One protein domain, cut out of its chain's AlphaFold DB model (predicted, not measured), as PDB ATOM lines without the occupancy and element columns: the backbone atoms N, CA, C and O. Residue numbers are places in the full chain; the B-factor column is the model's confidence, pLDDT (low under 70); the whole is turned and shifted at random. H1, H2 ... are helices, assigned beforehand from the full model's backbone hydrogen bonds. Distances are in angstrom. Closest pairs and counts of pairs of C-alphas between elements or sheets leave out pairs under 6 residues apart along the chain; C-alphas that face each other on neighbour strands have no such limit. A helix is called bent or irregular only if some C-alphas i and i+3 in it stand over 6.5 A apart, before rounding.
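This is residues 97 to 167 and 177 to 209 of the 373 residues of the protein "Protein export cytoplasm protein SecA ATPase RNA helicase" of Dehalobacter sp. CF (UniProt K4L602). One long straight helix, H1, makes the longest axis, and the shorter H3 crosses it and packs on its residues 117 to 125, with H4 packed on residues 110 to 117 of the same helix. H2 folds back near the last residues of H1, H5 lies beyond H4 and away from H1, and residues 97 to 106 of H1 stick out as a free arm. The printed part has 104 residues with five named helices, H1 to H5 in order, and no named strand; its class is all helix. It is only just loose, close to compact, with a radius of gyration of the C-alphas of 15.8 A and spans of 51 by 35 by 25 A.

Start with H1, residues 97 to 130, and look at Gly 121. Its C-alpha is 3.9 A from that of Ile 155 in H3, residues 148 to 164, the closest pair where these helices touch, about perpendicular at 75 degrees. Between them comes H2, residues 135 to 143, which is close to H1 but not clearly touching: the closest C-alphas, of Lys 128 and Trp 136, are 6.4 A apart. H2 and H3 only just touch, with 3 pairs of C-alphas within 8 A; the closest are those of Ile 137 and Arg 148, at 6.4 A. H3 is the hub, touching H1, H2 and H4, residues 182 to 188. H4 touches H1 at a steep tilt of 67 degrees, the same way; the closest C-alphas, of Leu 114 and Tyr 182, are 4.6 A apart. H3 and H4 only just touch, with 3 pairs within 8 A, the closest being the C-alphas of Leu 157 and Leu 186, at 6.9 A. Last comes H5, residues 193 to 202, close to H4 but not clearly touching, with the C-alphas of Leu 188 and Arg 196 closest at 6.5 A; H5 and H1 are apart. In H1, H2, H4 and H5 every O i to N i+4 pair is within hydrogen-bond range; in H3, 11 of 13 are.

Find C-alpha 97 at (247.889, 152.757, 196.940); from there H1 runs 49.9 A to C-alpha 130 at (287.854, 143.090, 225.233). H2 is 11.4 A long. H3 is 25.3 A long, with a kink of 25 degrees near residue 158, and is irregular: C-alphas 160 and 163 are 7.2 A apart. H4 measures 10.1 A, and H5 runs 14.4 A to C-alpha 202 at (262.168, 173.176, 216.586).

The two C-alphas farthest apart, of Val 97 and His 133, are 54.6 A apart. Residues 168 to 176 are not printed; C-alphas 167 and 177 are 14.0 A apart across this cut, which falls in the link from H3 to H4. The links H1 to H2, H2 to H3 and H4 to H5 are tight. Mean pLDDT of the printed part is 86.8; residues 163 to 167 and 177 to 178 are under 70.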
ATOM      1  N   VAL A  97     247.720 153.833 195.945       89.12
ATOM      2  CA  VAL A  97     247.889 152.757 196.940       89.12
ATOM      3  C   VAL A  97     249.309 152.192 196.873       89.12
ATOM      4  O   VAL A  97     249.972 152.084 197.900       89.12
ATOM      5  N   ILE A  98     249.828 151.946 195.663       89.62
ATOM      6  CA  ILE A  98     251.206 151.465 195.469       89.62
ATOM      7  C   ILE A  98     252.229 152.483 196.000       89.62
ATOM      8  O   ILE A  98     253.193 152.105 196.662       89.62
ATOM      9  N   ALA A  99     252.031 153.782 195.752       87.50
ATOM     10  CA  ALA A  99     252.913 154.821 196.281       87.50
ATOM     11  C   ALA A  99     252.906 154.855 197.820       87.50
ATOM     12  O   ALA A  99     253.965 154.975 198.438       87.50
ATOM     13  N   ALA A 100     251.736 154.704 198.448       85.25
ATOM     14  CA  ALA A 100     251.619 154.623 199.903       85.25
ATOM     15  C   ALA A 100     252.337 153.384 200.474       85.25
ATOM     16  O   ALA A 100     253.074 153.509 201.452       85.25
ATOM     17  N   GLU A 101     252.197 152.219 199.834       87.81
ATOM     18  CA  GLU A 101     252.918 150.987 200.192       87.81
ATOM     19  C   GLU A 101     254.440 151.173 200.097       87.81
ATOM     20  O   GLU A 101     255.167 150.865 201.044       87.81
ATOM     21  N   ILE A 102     254.935 151.743 198.990       88.12
ATOM     22  CA  ILE A 102     256.364 152.036 198.795       88.12
ATOM     23  C   ILE A 102     256.880 152.979 199.887       88.12
ATOM     24  O   ILE A 102     257.949 152.743 200.458       88.12
ATOM     25  N   ASN A 103     256.129 154.035 200.206       87.12
ATOM     26  CA  ASN A 103     256.508 154.989 201.246       87.12
ATOM     27  C   ASN A 103     256.535 154.337 202.633       87.12
ATOM     28  O   ASN A 103     257.473 154.576 203.397       87.12
ATOM     29  N   MET A 104     255.572 153.462 202.936       86.12
ATOM     30  CA  MET A 104     255.546 152.689 204.179       86.12
ATOM     31  C   MET A 104     256.767 151.763 204.292       86.12
ATOM     32  O   MET A 104     257.471 151.801 205.303       86.12
ATOM     33  N   ILE A 105     257.078 150.989 203.245       87.94
ATOM     34  CA  ILE A 105     258.263 150.112 203.202       87.94
ATOM     35  C   ILE A 105     259.544 150.934 203.380       87.94
ATOM     36  O   ILE A 105     260.440 150.558 204.141       87.94
ATOM     37  N   THR A 106     259.624 152.084 202.714       85.81
ATOM     38  CA  THR A 106     260.774 152.991 202.799       85.81
ATOM     39  C   THR A 106     260.959 153.517 204.221       85.81
ATOM     40  O   THR A 106     262.076 153.501 204.745       85.81
ATOM     41  N   TYR A 107     259.879 153.960 204.867       84.06
ATOM     42  CA  TYR A 107     259.896 154.436 206.249       84.06
ATOM     43  C   TYR A 107     260.350 153.340 207.224       84.06
ATOM     44  O   TYR A 107     261.264 153.555 208.021       84.06
ATOM     45  N   GLN A 108     259.785 152.137 207.107       80.56
ATOM     46  CA  GLN A 108     260.162 150.997 207.948       80.56
ATOM     47  C   GLN A 108     261.629 150.602 207.760       80.56
ATOM     48  O   GLN A 108     262.344 150.400 208.739       80.56
ATOM     49  N   THR A 109     262.104 150.561 206.514       85.75
ATOM     50  CA  THR A 109     263.501 150.236 206.194       85.75
ATOM     51  C   THR A 109     264.463 151.242 206.820       85.75
ATOM     52  O   THR A 109     265.468 150.853 207.413       85.75
ATOM     53  N   LYS A 110     264.145 152.542 206.744       85.06
ATOM     54  CA  LYS A 110     264.942 153.606 207.369       85.06
ATOM     55  C   LYS A 110     265.034 153.437 208.887       85.06
ATOM     56  O   LYS A 110     266.127 153.579 209.434       85.06
ATOM     57  N   LYS A 111     263.916 153.103 209.540       82.56
ATOM     58  CA  LYS A 111     263.865 152.855 210.986       82.56
ATOM     59  C   LYS A 111     264.719 151.646 211.374       82.56
ATOM     60  O   LYS A 111     265.580 151.766 212.237       82.56
ATOM     61  N   ILE A 112     264.542 150.517 210.683       84.56
ATOM     62  CA  ILE A 112     265.327 149.293 210.917       84.56
ATOM     63  C   ILE A 112     266.822 149.564 210.742       84.56
ATOM     64  O   ILE A 112     267.623 149.105 211.552       84.56
ATOM     65  N   LEU A 113     267.204 150.324 209.713       88.94
ATOM     66  CA  LEU A 113     268.600 150.665 209.460       88.94
ATOM     67  C   LEU A 113     269.218 151.466 210.613       88.94
ATOM     68  O   LEU A 113     270.337 151.158 211.018       88.94
ATOM     69  N   LEU A 114     268.509 152.470 211.144       88.50
ATOM     70  CA  LEU A 114     268.995 153.258 212.281       88.50
ATOM     71  C   LEU A 114     269.145 152.391 213.537       88.50
ATOM     72  O   LEU A 114     270.215 152.386 214.138       88.50
ATOM     73  N   THR A 115     268.121 151.610 213.888       85.88
ATOM     74  CA  THR A 115     268.172 150.712 215.054       85.88
ATOM     75  C   THR A 115     269.297 149.685 214.922       85.88
ATOM     76  O   THR A 115     270.055 149.472 215.860       85.88
ATOM     77  N   SER A 116     269.476 149.107 213.730       87.56
ATOM     78  CA  SER A 116     270.565 148.156 213.470       87.56
ATOM     79  C   SER A 116     271.939 148.817 213.602       87.56
ATOM     80  O   SER A 116     272.870 148.202 214.109       87.56
ATOM     81  N   ALA A 117     272.088 150.068 213.159       91.50
ATOM     82  CA  ALA A 117     273.345 150.803 213.270       91.50
ATOM     83  C   ALA A 117     273.736 151.079 214.731       91.50
ATOM     84  O   ALA A 117     274.912 150.949 215.070       91.50
ATOM     85  N   ILE A 118     272.760 151.417 215.580       89.31
ATOM     86  CA  ILE A 118     272.948 151.601 217.028       89.31
ATOM     87  C   ILE A 118     273.386 150.281 217.672       89.31
ATOM     88  O   ILE A 118     274.403 150.241 218.356       89.31
ATOM     89  N   GLU A 119     272.700 149.179 217.367       90.62
ATOM     90  CA  GLU A 119     273.031 147.866 217.932       90.62
ATOM     91  C   GLU A 119     274.424 147.372 217.510       90.62
ATOM     92  O   GLU A 119     275.191 146.836 218.310       90.62
ATOM     93  N   ILE A 120     274.812 147.614 216.254       92.62
ATOM     94  CA  ILE A 120     276.182 147.345 215.806       92.62
ATOM     95  C   ILE A 120     277.179 148.205 216.596       92.62
ATOM     96  O   ILE A 120     278.232 147.704 216.986       92.62
ATOM     97  N   GLY A 121     276.866 149.478 216.848       94.56
ATOM     98  CA  GLY A 121     277.675 150.368 217.682       94.56
ATOM     99  C   GLY A 121     277.927 149.806 219.080       94.56
ATOM    100  O   GLY A 121     279.085 149.724 219.496       94.56
ATOM    101  N   ARG A 122     276.867 149.326 219.737       94.19
ATOM    102  CA  ARG A 122     276.914 148.669 221.050       94.19
ATOM    103  C   ARG A 122     277.883 147.488 221.061       94.19
ATOM    104  O   ARG A 122     278.826 147.448 221.848       94.19
ATOM    105  N   HIS A 123     277.728 146.566 220.114       94.75
ATOM    106  CA  HIS A 123     278.607 145.399 219.993       94.75
ATOM    107  C   HIS A 123     280.054 145.753 219.646       94.75
ATOM    108  O   HIS A 123     280.991 145.096 220.100       94.75
ATOM    109  N   LEU A 124     280.261 146.789 218.832       96.44
ATOM    110  CA  LEU A 124     281.601 147.280 218.531       96.44
ATOM    111  C   LEU A 124     282.274 147.848 219.784       96.44
ATOM    112  O   LEU A 124     283.475 147.647 219.954       96.44
ATOM    113  N   GLN A 125     281.529 148.516 220.665       94.75
ATOM    114  CA  GLN A 125     282.047 149.007 221.940       94.75
ATOM    115  C   GLN A 125     282.381 147.864 222.902       94.75
ATOM    116  O   GLN A 125     283.476 147.861 223.468       94.75
ATOM    117  N   GLU A 126     281.507 146.861 223.016       93.69
ATOM    118  CA  GLU A 126     281.771 145.634 223.782       93.69
ATOM    119  C   GLU A 126     283.057 144.945 223.302       93.69
ATOM    120  O   GLU A 126     283.960 144.674 224.095       93.69
ATOM    121  N   ALA A 127     283.185 144.715 221.991       95.06
ATOM    122  CA  ALA A 127     284.366 144.083 221.408       95.06
ATOM    123  C   ALA A 127     285.633 144.919 221.637       95.06
ATOM    124  O   ALA A 127     286.682 144.382 221.992       95.06
ATOM    125  N   LYS A 128     285.541 146.246 221.483       94.38
ATOM    126  CA  LYS A 128     286.663 147.168 221.702       94.38
ATOM    127  C   LYS A 128     287.184 147.121 223.141       94.38
ATOM    128  O   LYS A 128     288.388 147.262 223.327       94.38
ATOM    129  N   ALA A 129     286.316 146.904 224.132       93.62
ATOM    130  CA  ALA A 129     286.702 146.775 225.539       93.62
ATOM    131  C   ALA A 129     287.435 145.455 225.857       93.62
ATOM    132  O   ALA A 129     288.197 145.393 226.818       93.62
ATOM    133  N   MET A 130     287.227 144.407 225.051       93.62
ATOM    134  CA  MET A 130     287.854 143.090 225.233       93.62
ATOM    135  C   MET A 130     289.209 142.948 224.521       93.62
ATOM    136  O   MET A 130     289.969 142.025 224.820       93.62
ATOM    137  N   LEU A 131     289.512 143.828 223.564       91.81
ATOM    138  CA  LEU A 131     290.714 143.758 222.731       91.81
ATOM    139  C   LEU A 131     291.885 144.529 223.349       91.81
ATOM    140  O   LEU A 131     291.711 145.580 223.967       91.81
ATOM    141  N   LYS A 132     293.111 144.037 223.138       89.00
ATOM    142  CA  LYS A 132     294.316 144.727 223.617       89.00
ATOM    143  C   LYS A 132     294.645 145.930 222.729       89.00
ATOM    144  O   LYS A 132     294.226 146.027 221.571       89.00
ATOM    145  N   HIS A 133     295.445 146.858 223.260       76.69
ATOM    146  CA  HIS A 133     295.923 148.013 222.500       76.69
ATOM    147  C   HIS A 133     296.586 147.578 221.182       76.69
ATOM    148  O   HIS A 133     297.478 146.738 221.170       76.69
ATOM    149  N   GLY A 134     296.142 148.167 220.066       85.12
ATOM    150  CA  GLY A 134     296.672 147.896 218.724       85.12
ATOM    151  C   GLY A 134     295.951 146.791 217.941       85.12
ATOM    152  O   GLY A 134     295.986 146.821 216.714       85.12
ATOM    153  N   GLU A 135     295.221 145.885 218.598       93.25
ATOM    154  CA  GLU A 135     294.505 144.786 217.921       93.25
ATOM    155  C   GLU A 135     293.196 145.244 217.261       93.25
ATOM    156  O   GLU A 135     292.725 144.630 216.305       93.25
ATOM    157  N   TRP A 136     292.639 146.367 217.723       94.69
ATOM    158  CA  TRP A 136     291.345 146.897 217.285       94.69
ATOM    159  C   TRP A 136     291.208 147.052 215.764       94.69
ATOM    160  O   TRP A 136     290.216 146.628 215.185       94.69
ATOM    161  N   ILE A 137     292.196 147.662 215.102       93.69
ATOM    162  CA  ILE A 137     292.106 147.982 213.665       93.69
ATOM    163  C   ILE A 137     292.134 146.704 212.831       93.69
ATOM    164  O   ILE A 137     291.317 146.545 211.930       93.69
ATOM    165  N   LYS A 138     293.038 145.782 213.177       94.44
ATOM    166  CA  LYS A 138     293.163 144.488 212.509       94.44
ATOM    167  C   LYS A 138     291.889 143.660 212.684       94.44
ATOM    168  O   LYS A 138     291.370 143.115 211.719       94.44
ATOM    169  N   TRP A 139     291.341 143.634 213.900       96.88
ATOM    170  CA  TRP A 139     290.088 142.939 214.185       96.88
ATOM    171  C   TRP A 139     288.910 143.505 213.381       96.88
ATOM    172  O   TRP A 139     288.121 142.734 212.837       96.88
ATOM    173  N   LEU A 140     288.812 144.835 213.247       96.25
ATOM    174  CA  LEU A 140     287.772 145.474 212.437       96.25
ATOM    175  C   LEU A 140     287.817 145.037 210.968       96.25
ATOM    176  O   LEU A 140     286.769 144.770 210.379       96.25
ATOM    177  N   GLU A 141     289.012 144.971 210.385       93.31
ATOM    178  CA  GLU A 141     289.206 144.585 208.986       93.31
ATOM    179  C   GLU A 141     288.931 143.091 208.775       93.31
ATOM    180  O   GLU A 141     288.182 142.725 207.872       93.31
ATOM    181  N   GLU A 142     289.471 142.229 209.639       93.62
ATOM    182  CA  GLU A 142     289.418 140.773 209.460       93.62
ATOM    183  C   GLU A 142     288.093 140.140 209.912       93.62
ATOM    184  O   GLU A 142     287.641 139.172 209.305       93.62
ATOM    185  N   SER A 143     287.459 140.657 210.973       93.56
ATOM    186  CA  SER A 143     286.291 140.004 211.593       93.56
ATOM    187  C   SER A 143     284.949 140.575 211.139       93.56
ATOM    188  O   SER A 143     283.970 139.835 211.058       93.56
ATOM    189  N   VAL A 144     284.878 141.884 210.870       93.38
ATOM    190  CA  VAL A 144     283.612 142.578 210.547       93.38
ATOM    191  C   VAL A 144     283.676 143.414 209.266       93.38
ATOM    192  O   VAL A 144     282.668 143.994 208.870       93.38
ATOM    193  N   ASN A 145     284.832 143.453 208.591       94.31
ATOM    194  CA  ASN A 145     285.066 144.199 207.353       94.31
ATOM    195  C   ASN A 145     284.662 145.686 207.448       94.31
ATOM    196  O   ASN A 145     284.047 146.257 206.541       94.31
ATOM    197  N   TYR A 146     284.985 146.329 208.574       94.31
ATOM    198  CA  TYR A 146     284.721 147.749 208.791       94.31
ATOM    199  C   TYR A 146     285.994 148.578 208.779       94.31
ATOM    200  O   TYR A 146     287.020 148.219 209.344       94.31
ATOM    201  N   SER A 147     285.888 149.784 208.217       95.38
ATOM    202  CA  SER A 147     286.915 150.800 208.429       95.38
ATOM    203  C   SER A 147     286.857 151.326 209.866       95.38
ATOM    204  O   SER A 147     285.776 151.446 210.457       95.38
ATOM    205  N   ARG A 148     288.003 151.781 210.392       94.19
ATOM    206  CA  ARG A 148     288.067 152.499 211.680       94.19
ATOM    207  C   ARG A 148     287.046 153.641 211.751       94.19
ATOM    208  O   ARG A 148     286.411 153.841 212.786       94.19
ATOM    209  N   ARG A 149     286.880 154.391 210.654       94.56
ATOM    210  CA  ARG A 149     285.949 155.527 210.564       94.56
ATOM    211  C   ARG A 149     284.495 155.075 210.686       94.56
ATOM    212  O   ARG A 149     283.732 155.722 211.396       94.56
ATOM    213  N   THR A 150     284.118 153.993 210.007       93.94
ATOM    214  CA  THR A 150     282.766 153.421 210.078       93.94
ATOM    215  C   THR A 150     282.467 152.946 211.493       93.94
ATOM    216  O   THR A 150     281.484 153.390 212.076       93.94
ATOM    217  N   ALA A 151     283.358 152.143 212.078       95.56
ATOM    218  CA  ALA A 151     283.185 151.629 213.432       95.56
ATOM    219  C   ALA A 151     283.062 152.757 214.467       95.56
ATOM    220  O   ALA A 151     282.172 152.736 215.307       95.56
ATOM    221  N   SER A 152     283.895 153.798 214.350       94.50
ATOM    222  CA  SER A 152     283.833 154.955 215.254       94.50
ATOM    223  C   SER A 152     282.510 155.715 215.148       94.50
ATOM    224  O   SER A 152     282.014 156.207 216.150       94.50
ATOM    225  N   ARG A 153     281.930 155.832 213.946       94.56
ATOM    226  CA  ARG A 153     280.621 156.480 213.763       94.56
ATOM    227  C   ARG A 153     279.486 155.668 214.378       94.56
ATOM    228  O   ARG A 153     278.596 156.261 214.966       94.56
ATOM    229  N   LEU A 154     279.524 154.345 214.232       94.75
ATOM    230  CA  LEU A 154     278.511 153.447 214.789       94.75
ATOM    231  C   LEU A 154     278.562 153.433 216.319       94.75
ATOM    232  O   LEU A 154     277.522 153.577 216.945       94.75
ATOM    233  N   ILE A 155     279.759 153.354 216.912       94.50
ATOM    234  CA  ILE A 155     279.931 153.464 218.371       94.50
ATOM    235  C   ILE A 155     279.380 154.804 218.877       94.50
ATOM    236  O   ILE A 155     278.578 154.814 219.795       94.50
ATOM    237  N   LYS A 156     279.716 155.924 218.223       93.00
ATOM    238  CA  LYS A 156     279.175 157.240 218.607       93.00
ATOM    239  C   LYS A 156     277.655 157.336 218.489       93.00
ATOM    240  O   LYS A 156     277.025 157.997 219.297       93.00
ATOM    241  N   LEU A 157     277.061 156.714 217.465       91.62
ATOM    242  CA  LEU A 157     275.602 156.651 217.346       91.62
ATOM    243  C   LEU A 157     274.986 155.913 218.533       91.62
ATOM    244  O   LEU A 157     273.939 156.323 219.011       91.62
ATOM    245  N   TYR A 158     275.625 154.839 218.984       90.38
ATOM    246  CA  TYR A 158     275.195 154.109 220.165       90.38
ATOM    247  C   TYR A 158     275.317 154.950 221.439       90.38
ATOM    248  O   TYR A 158     274.305 155.163 222.094       90.38
ATOM    249  N   GLU A 159     276.509 155.486 221.722       89.81
ATOM    250  CA  GLU A 159     276.797 156.283 222.928       89.81
ATOM    251  C   GLU A 159     275.790 157.424 223.125       89.81
ATOM    252  O   GLU A 159     275.415 157.742 224.247       89.81
ATOM    253  N   GLU A 160     275.344 158.019 222.023       86.75
ATOM    254  CA  GLU A 160     274.533 159.224 222.042       86.75
ATOM    255  C   GLU A 160     273.018 158.967 221.945       86.75
ATOM    256  O   GLU A 160     272.218 159.737 222.467       86.75
ATOM    257  N   TYR A 161     272.594 157.915 221.239       80.62
ATOM    258  CA  TYR A 161     271.171 157.670 220.978       80.62
ATOM    259  C   TYR A 161     270.581 156.492 221.756       80.62
ATOM    260  O   TYR A 161     269.356 156.388 221.801       80.62
ATOM    261  N   GLU A 162     271.383 155.631 222.391       73.38
ATOM    262  CA  GLU A 162     270.886 154.548 223.258       73.38
ATOM    263  C   GLU A 162     269.885 155.030 224.329       73.38
ATOM    264  O   GLU A 162     268.811 154.428 224.413       73.38
ATOM    265  N   PRO A 163     270.122 156.137 225.074       62.59
ATOM    266  CA  PRO A 163     269.209 156.569 226.142       62.59
ATOM    267  C   PRO A 163     267.788 156.883 225.647       62.59
ATOM    268  O   PRO A 163     266.828 156.868 226.414       62.59
ATOM    269  N   SER A 164     267.648 157.158 224.347       58.16
ATOM    270  CA  SER A 164     266.408 157.564 223.683       58.16
ATOM    271  C   SER A 164     265.592 156.407 223.083       58.16
ATOM    272  O   SER A 164     264.465 156.642 222.630       58.16
ATOM    273  N   PHE A 165     266.125 155.178 223.056       57.47
ATOM    274  CA  PHE A 165     265.453 153.986 222.519       57.47
ATOM    275  C   PHE A 165     265.144 152.979 223.642       57.47
ATOM    276  O   PHE A 165     265.912 152.040 223.839       57.47
ATOM    277  N   PRO A 166     264.020 153.114 224.371       51.62
ATOM    278  CA  PRO A 166     263.585 152.060 225.281       51.62
ATOM    279  C   PRO A 166     263.262 150.773 224.502       51.62
ATOM    280  O   PRO A 166     262.607 150.815 223.457       51.62
ATOM    281  N   GLU A 167     263.717 149.628 225.023       51.09
ATOM    282  CA  GLU A 167     263.485 148.285 224.459       51.09
ATOM    283  C   GLU A 167     261.994 147.900 224.408       51.09
ATOM    284  O   GLU A 167     261.600 147.041 223.616       51.09
ATOM    285  N   VAL A 177     263.854 161.264 218.483       60.19
ATOM    286  CA  VAL A 177     264.819 160.444 217.735       60.19
ATOM    287  C   VAL A 177     264.159 159.314 216.919       60.19
ATOM    288  O   VAL A 177     264.707 158.864 215.913       60.19
ATOM    289  N   SER A 178     262.957 158.870 217.294       62.59
ATOM    290  CA  SER A 178     262.274 157.704 216.708       62.59
ATOM    291  C   SER A 178     261.888 157.856 215.229       62.59
ATOM    292  O   SER A 178     261.675 156.849 214.547       62.59
ATOM    293  N   HIS A 179     261.837 159.094 214.723       72.50
ATOM    294  CA  HIS A 179     261.538 159.418 213.324       72.50
ATOM    295  C   HIS A 179     262.781 159.742 212.482       72.50
ATOM    296  O   HIS A 179     262.650 160.069 211.300       72.50
ATOM    297  N   LEU A 180     263.985 159.653 213.053       86.12
ATOM    298  CA  LEU A 180     265.221 159.936 212.329       86.12
ATOM    299  C   LEU A 180     265.636 158.769 211.425       86.12
ATOM    300  O   LEU A 180     265.408 157.590 211.693       86.12
ATOM    301  N   THR A 181     266.320 159.110 210.340       89.44
ATOM    302  CA  THR A 181     267.063 158.167 209.502       89.44
ATOM    303  C   THR A 181     268.520 158.083 209.949       89.44
ATOM    304  O   THR A 181     269.061 159.037 210.507       89.44
ATOM    305  N   TYR A 182     269.206 156.989 209.596       89.75
ATOM    306  CA  TYR A 182     270.647 156.816 209.842       89.75
ATOM    307  C   TYR A 182     271.491 158.039 209.442       89.75
ATOM    308  O   TYR A 182     272.367 158.479 210.183       89.75
ATOM    309  N   THR A 183     271.215 158.619 208.272       90.31
ATOM    310  CA  THR A 183     271.990 159.766 207.782       90.31
ATOM    311  C   THR A 183     271.717 161.027 208.596       90.31
ATOM    312  O   THR A 183     272.651 161.777 208.864       90.31
ATOM    313  N   GLN A 184     270.461 161.267 208.981       92.00
ATOM    314  CA  GLN A 184     270.095 162.430 209.792       92.00
ATOM    315  C   GLN A 184     270.697 162.319 211.195       92.00
ATOM    316  O   GLN A 184     271.337 163.263 211.641       92.00
ATOM    317  N   ALA A 185     270.592 161.148 211.833       90.81
ATOM    318  CA  ALA A 185     271.210 160.888 213.131       90.81
ATOM    319  C   ALA A 185     272.727 161.147 213.088       90.81
ATOM    320  O   ALA A 185     273.271 161.877 213.908       90.81
ATOM    321  N   LEU A 186     273.414 160.652 212.052       91.69
ATOM    322  CA  LEU A 186     274.851 160.876 211.894       91.69
ATOM    323  C   LEU A 186     275.225 162.355 211.685       91.69
ATOM    324  O   LEU A 186     276.299 162.770 212.115       91.69
ATOM    325  N   LEU A 187     274.389 163.138 210.998       91.75
ATOM    326  CA  LEU A 187     274.621 164.577 210.813       91.75
ATOM    327  C   LEU A 187     274.438 165.347 212.125       91.75
ATOM    328  O   LEU A 187     275.212 166.255 212.413       91.75
ATOM    329  N   LEU A 188     273.451 164.952 212.923       91.25
ATOM    330  CA  LEU A 188     273.125 165.574 214.200       91.25
ATOM    331  C   LEU A 188     274.137 165.267 215.318       91.25
ATOM    332  O   LEU A 188     274.202 166.022 216.283       91.25
ATOM    333  N   LEU A 189     274.979 164.235 215.173       89.50
ATOM    334  CA  LEU A 189     276.131 163.997 216.063       89.50
ATOM    335  C   LEU A 189     277.183 165.123 216.032       89.50
ATOM    336  O   LEU A 189     278.123 165.106 216.820       89.50
ATOM    337  N   GLY A 190     277.083 166.072 215.095       85.75
ATOM    338  CA  GLY A 190     277.910 167.280 215.107       85.75
ATOM    339  C   GLY A 190     277.512 168.292 216.187       85.75
ATOM    340  O   GLY A 190     278.276 169.220 216.431       85.75
ATOM    341  N   LEU A 191     276.339 168.123 216.805       86.06
ATOM    342  CA  LEU A 191     275.802 169.002 217.840       86.06
ATOM    343  C   LEU A 191     275.938 168.361 219.229       86.06
ATOM    344  O   LEU A 191     275.820 167.131 219.319       86.06
ATOM    345  N   PRO A 192     276.133 169.166 220.294       83.44
ATOM    346  CA  PRO A 192     275.998 168.675 221.664       83.44
ATOM    347  C   PRO A 192     274.560 168.197 221.918       83.44
ATOM    348  O   PRO A 192     273.637 168.583 221.196       83.44
ATOM    349  N   GLU A 193     274.391 167.325 222.909       79.94
ATOM    350  CA  GLU A 193     273.131 166.632 223.200       79.94
ATOM    351  C   GLU A 193     271.964 167.614 223.382       79.94
ATOM    352  O   GLU A 193     270.949 167.502 222.691       79.94
ATOM    353  N   GLU A 194     272.157 168.650 224.201       79.75
ATOM    354  CA  GLU A 194     271.121 169.629 224.529       79.75
ATOM    355  C   GLU A 194     270.684 170.423 223.290       79.75
ATOM    356  O   GLU A 194     269.494 170.567 222.999       79.75
ATOM    357  N   GLU A 195     271.646 170.894 222.489       83.69
ATOM    358  CA  GLU A 195     271.339 171.617 221.250       83.69
ATOM    359  C   GLU A 195     270.676 170.712 220.212       83.69
ATOM    360  O   GLU A 195     269.894 171.185 219.383       83.69
ATOM    361  N   ARG A 196     270.991 169.414 220.224       84.75
ATOM    362  CA  ARG A 196     270.411 168.456 219.293       84.75
ATOM    363  C   ARG A 196     268.932 168.242 219.573       84.75
ATOM    364  O   ARG A 196     268.142 168.276 218.630       84.75
ATOM    365  N   GLU A 197     268.560 168.025 220.830       81.25
ATOM    366  CA  GLU A 197     267.157 167.864 221.221       81.25
ATOM    367  C   GLU A 197     266.347 169.112 220.878       81.25
ATOM    368  O   GLU A 197     265.302 169.018 220.229       81.25
ATOM    369  N   GLU A 198     266.875 170.294 221.206       83.19
ATOM    370  CA  GLU A 198     266.252 171.561 220.836       83.19
ATOM    371  C   GLU A 198     266.112 171.722 219.318       83.19
ATOM    372  O   GLU A 198     265.086 172.200 218.825       83.19
ATOM    373  N   PHE A 199     267.133 171.326 218.554       86.25
ATOM    374  CA  PHE A 199     267.103 171.398 217.099       86.25
ATOM    375  C   PHE A 199     266.039 170.463 216.513       86.25
ATOM    376  O   PHE A 199     265.310 170.888 215.617       86.25
ATOM    377  N   ILE A 200     265.910 169.231 217.018       85.31
ATOM    378  CA  ILE A 200     264.880 168.274 216.580       85.31
ATOM    379  C   ILE A 200     263.477 168.731 217.006       85.31
ATOM    380  O   ILE A 200     262.520 168.519 216.270       85.31
ATOM    381  N   ALA A 201     263.330 169.372 218.166       83.50
ATOM    382  CA  ALA A 201     262.038 169.887 218.616       83.50
ATOM    383  C   ALA A 201     261.561 171.082 217.773       83.50
ATOM    384  O   ALA A 201     260.376 171.196 217.462       83.50
ATOM    385  N   ARG A 202     262.482 171.979 217.388       82.38
ATOM    386  CA  ARG A 202     262.168 173.176 216.586       82.38
ATOM    387  C   ARG A 202     262.023 172.879 215.094       82.38
ATOM    388  O   ARG A 202     261.257 173.560 214.416       82.38
ATOM    389  N   ASN A 203     262.756 171.895 214.575       80.88
ATOM    390  CA  ASN A 203     262.778 171.563 213.153       80.88
ATOM    391  C   ASN A 203     262.120 170.206 212.909       80.88
ATOM    392  O   ASN A 203     262.401 169.242 213.607       80.88
ATOM    393  N   ASN A 204     261.304 170.075 211.861       83.31
ATOM    394  CA  ASN A 204     260.712 168.787 211.483       83.31
ATOM    395  C   ASN A 204     261.742 167.864 210.795       83.31
ATOM    396  O   ASN A 204     261.609 167.529 209.617       83.31
ATOM    397  N   VAL A 205     262.793 167.472 211.526       86.00
ATOM    398  CA  VAL A 205     263.967 166.781 210.971       86.00
ATOM    399  C   VAL A 205     263.597 165.453 210.319       86.00
ATOM    400  O   VAL A 205     264.175 165.111 209.291       86.00
ATOM    401  N   GLY A 206     262.604 164.731 210.850       81.62
ATOM    402  CA  GLY A 206     262.145 163.459 210.278       81.62
ATOM    403  C   GLY A 206     261.721 163.575 208.808       81.62
ATOM    404  O   GLY A 206     261.989 162.669 208.016       81.62
ATOM    405  N   ASN A 207     261.155 164.722 208.420       83.81
ATOM    406  CA  ASN A 207     260.715 164.992 207.051       83.81
ATOM    407  C   ASN A 207     261.763 165.713 206.189       83.81
ATOM    408  O   ASN A 207     261.591 165.779 204.974       83.81
ATOM    409  N   MET A 208     262.847 166.226 206.778       86.62
ATOM    410  CA  MET A 208     263.891 166.927 206.029       86.62
ATOM    411  C   MET A 208     264.728 165.953 205.205       86.62
ATOM    412  O   MET A 208     265.198 164.916 205.682       86.62
ATOM    413  N   THR A 209     265.009 166.320 203.964       88.44
ATOM    414  CA  THR A 209     266.035 165.652 203.173       88.44
ATOM    415  C   THR A 209     267.418 165.879 203.788       88.44
ATOM    416  O   THR A 209     267.658 166.802 204.569       88.44
TER     417      THR A 209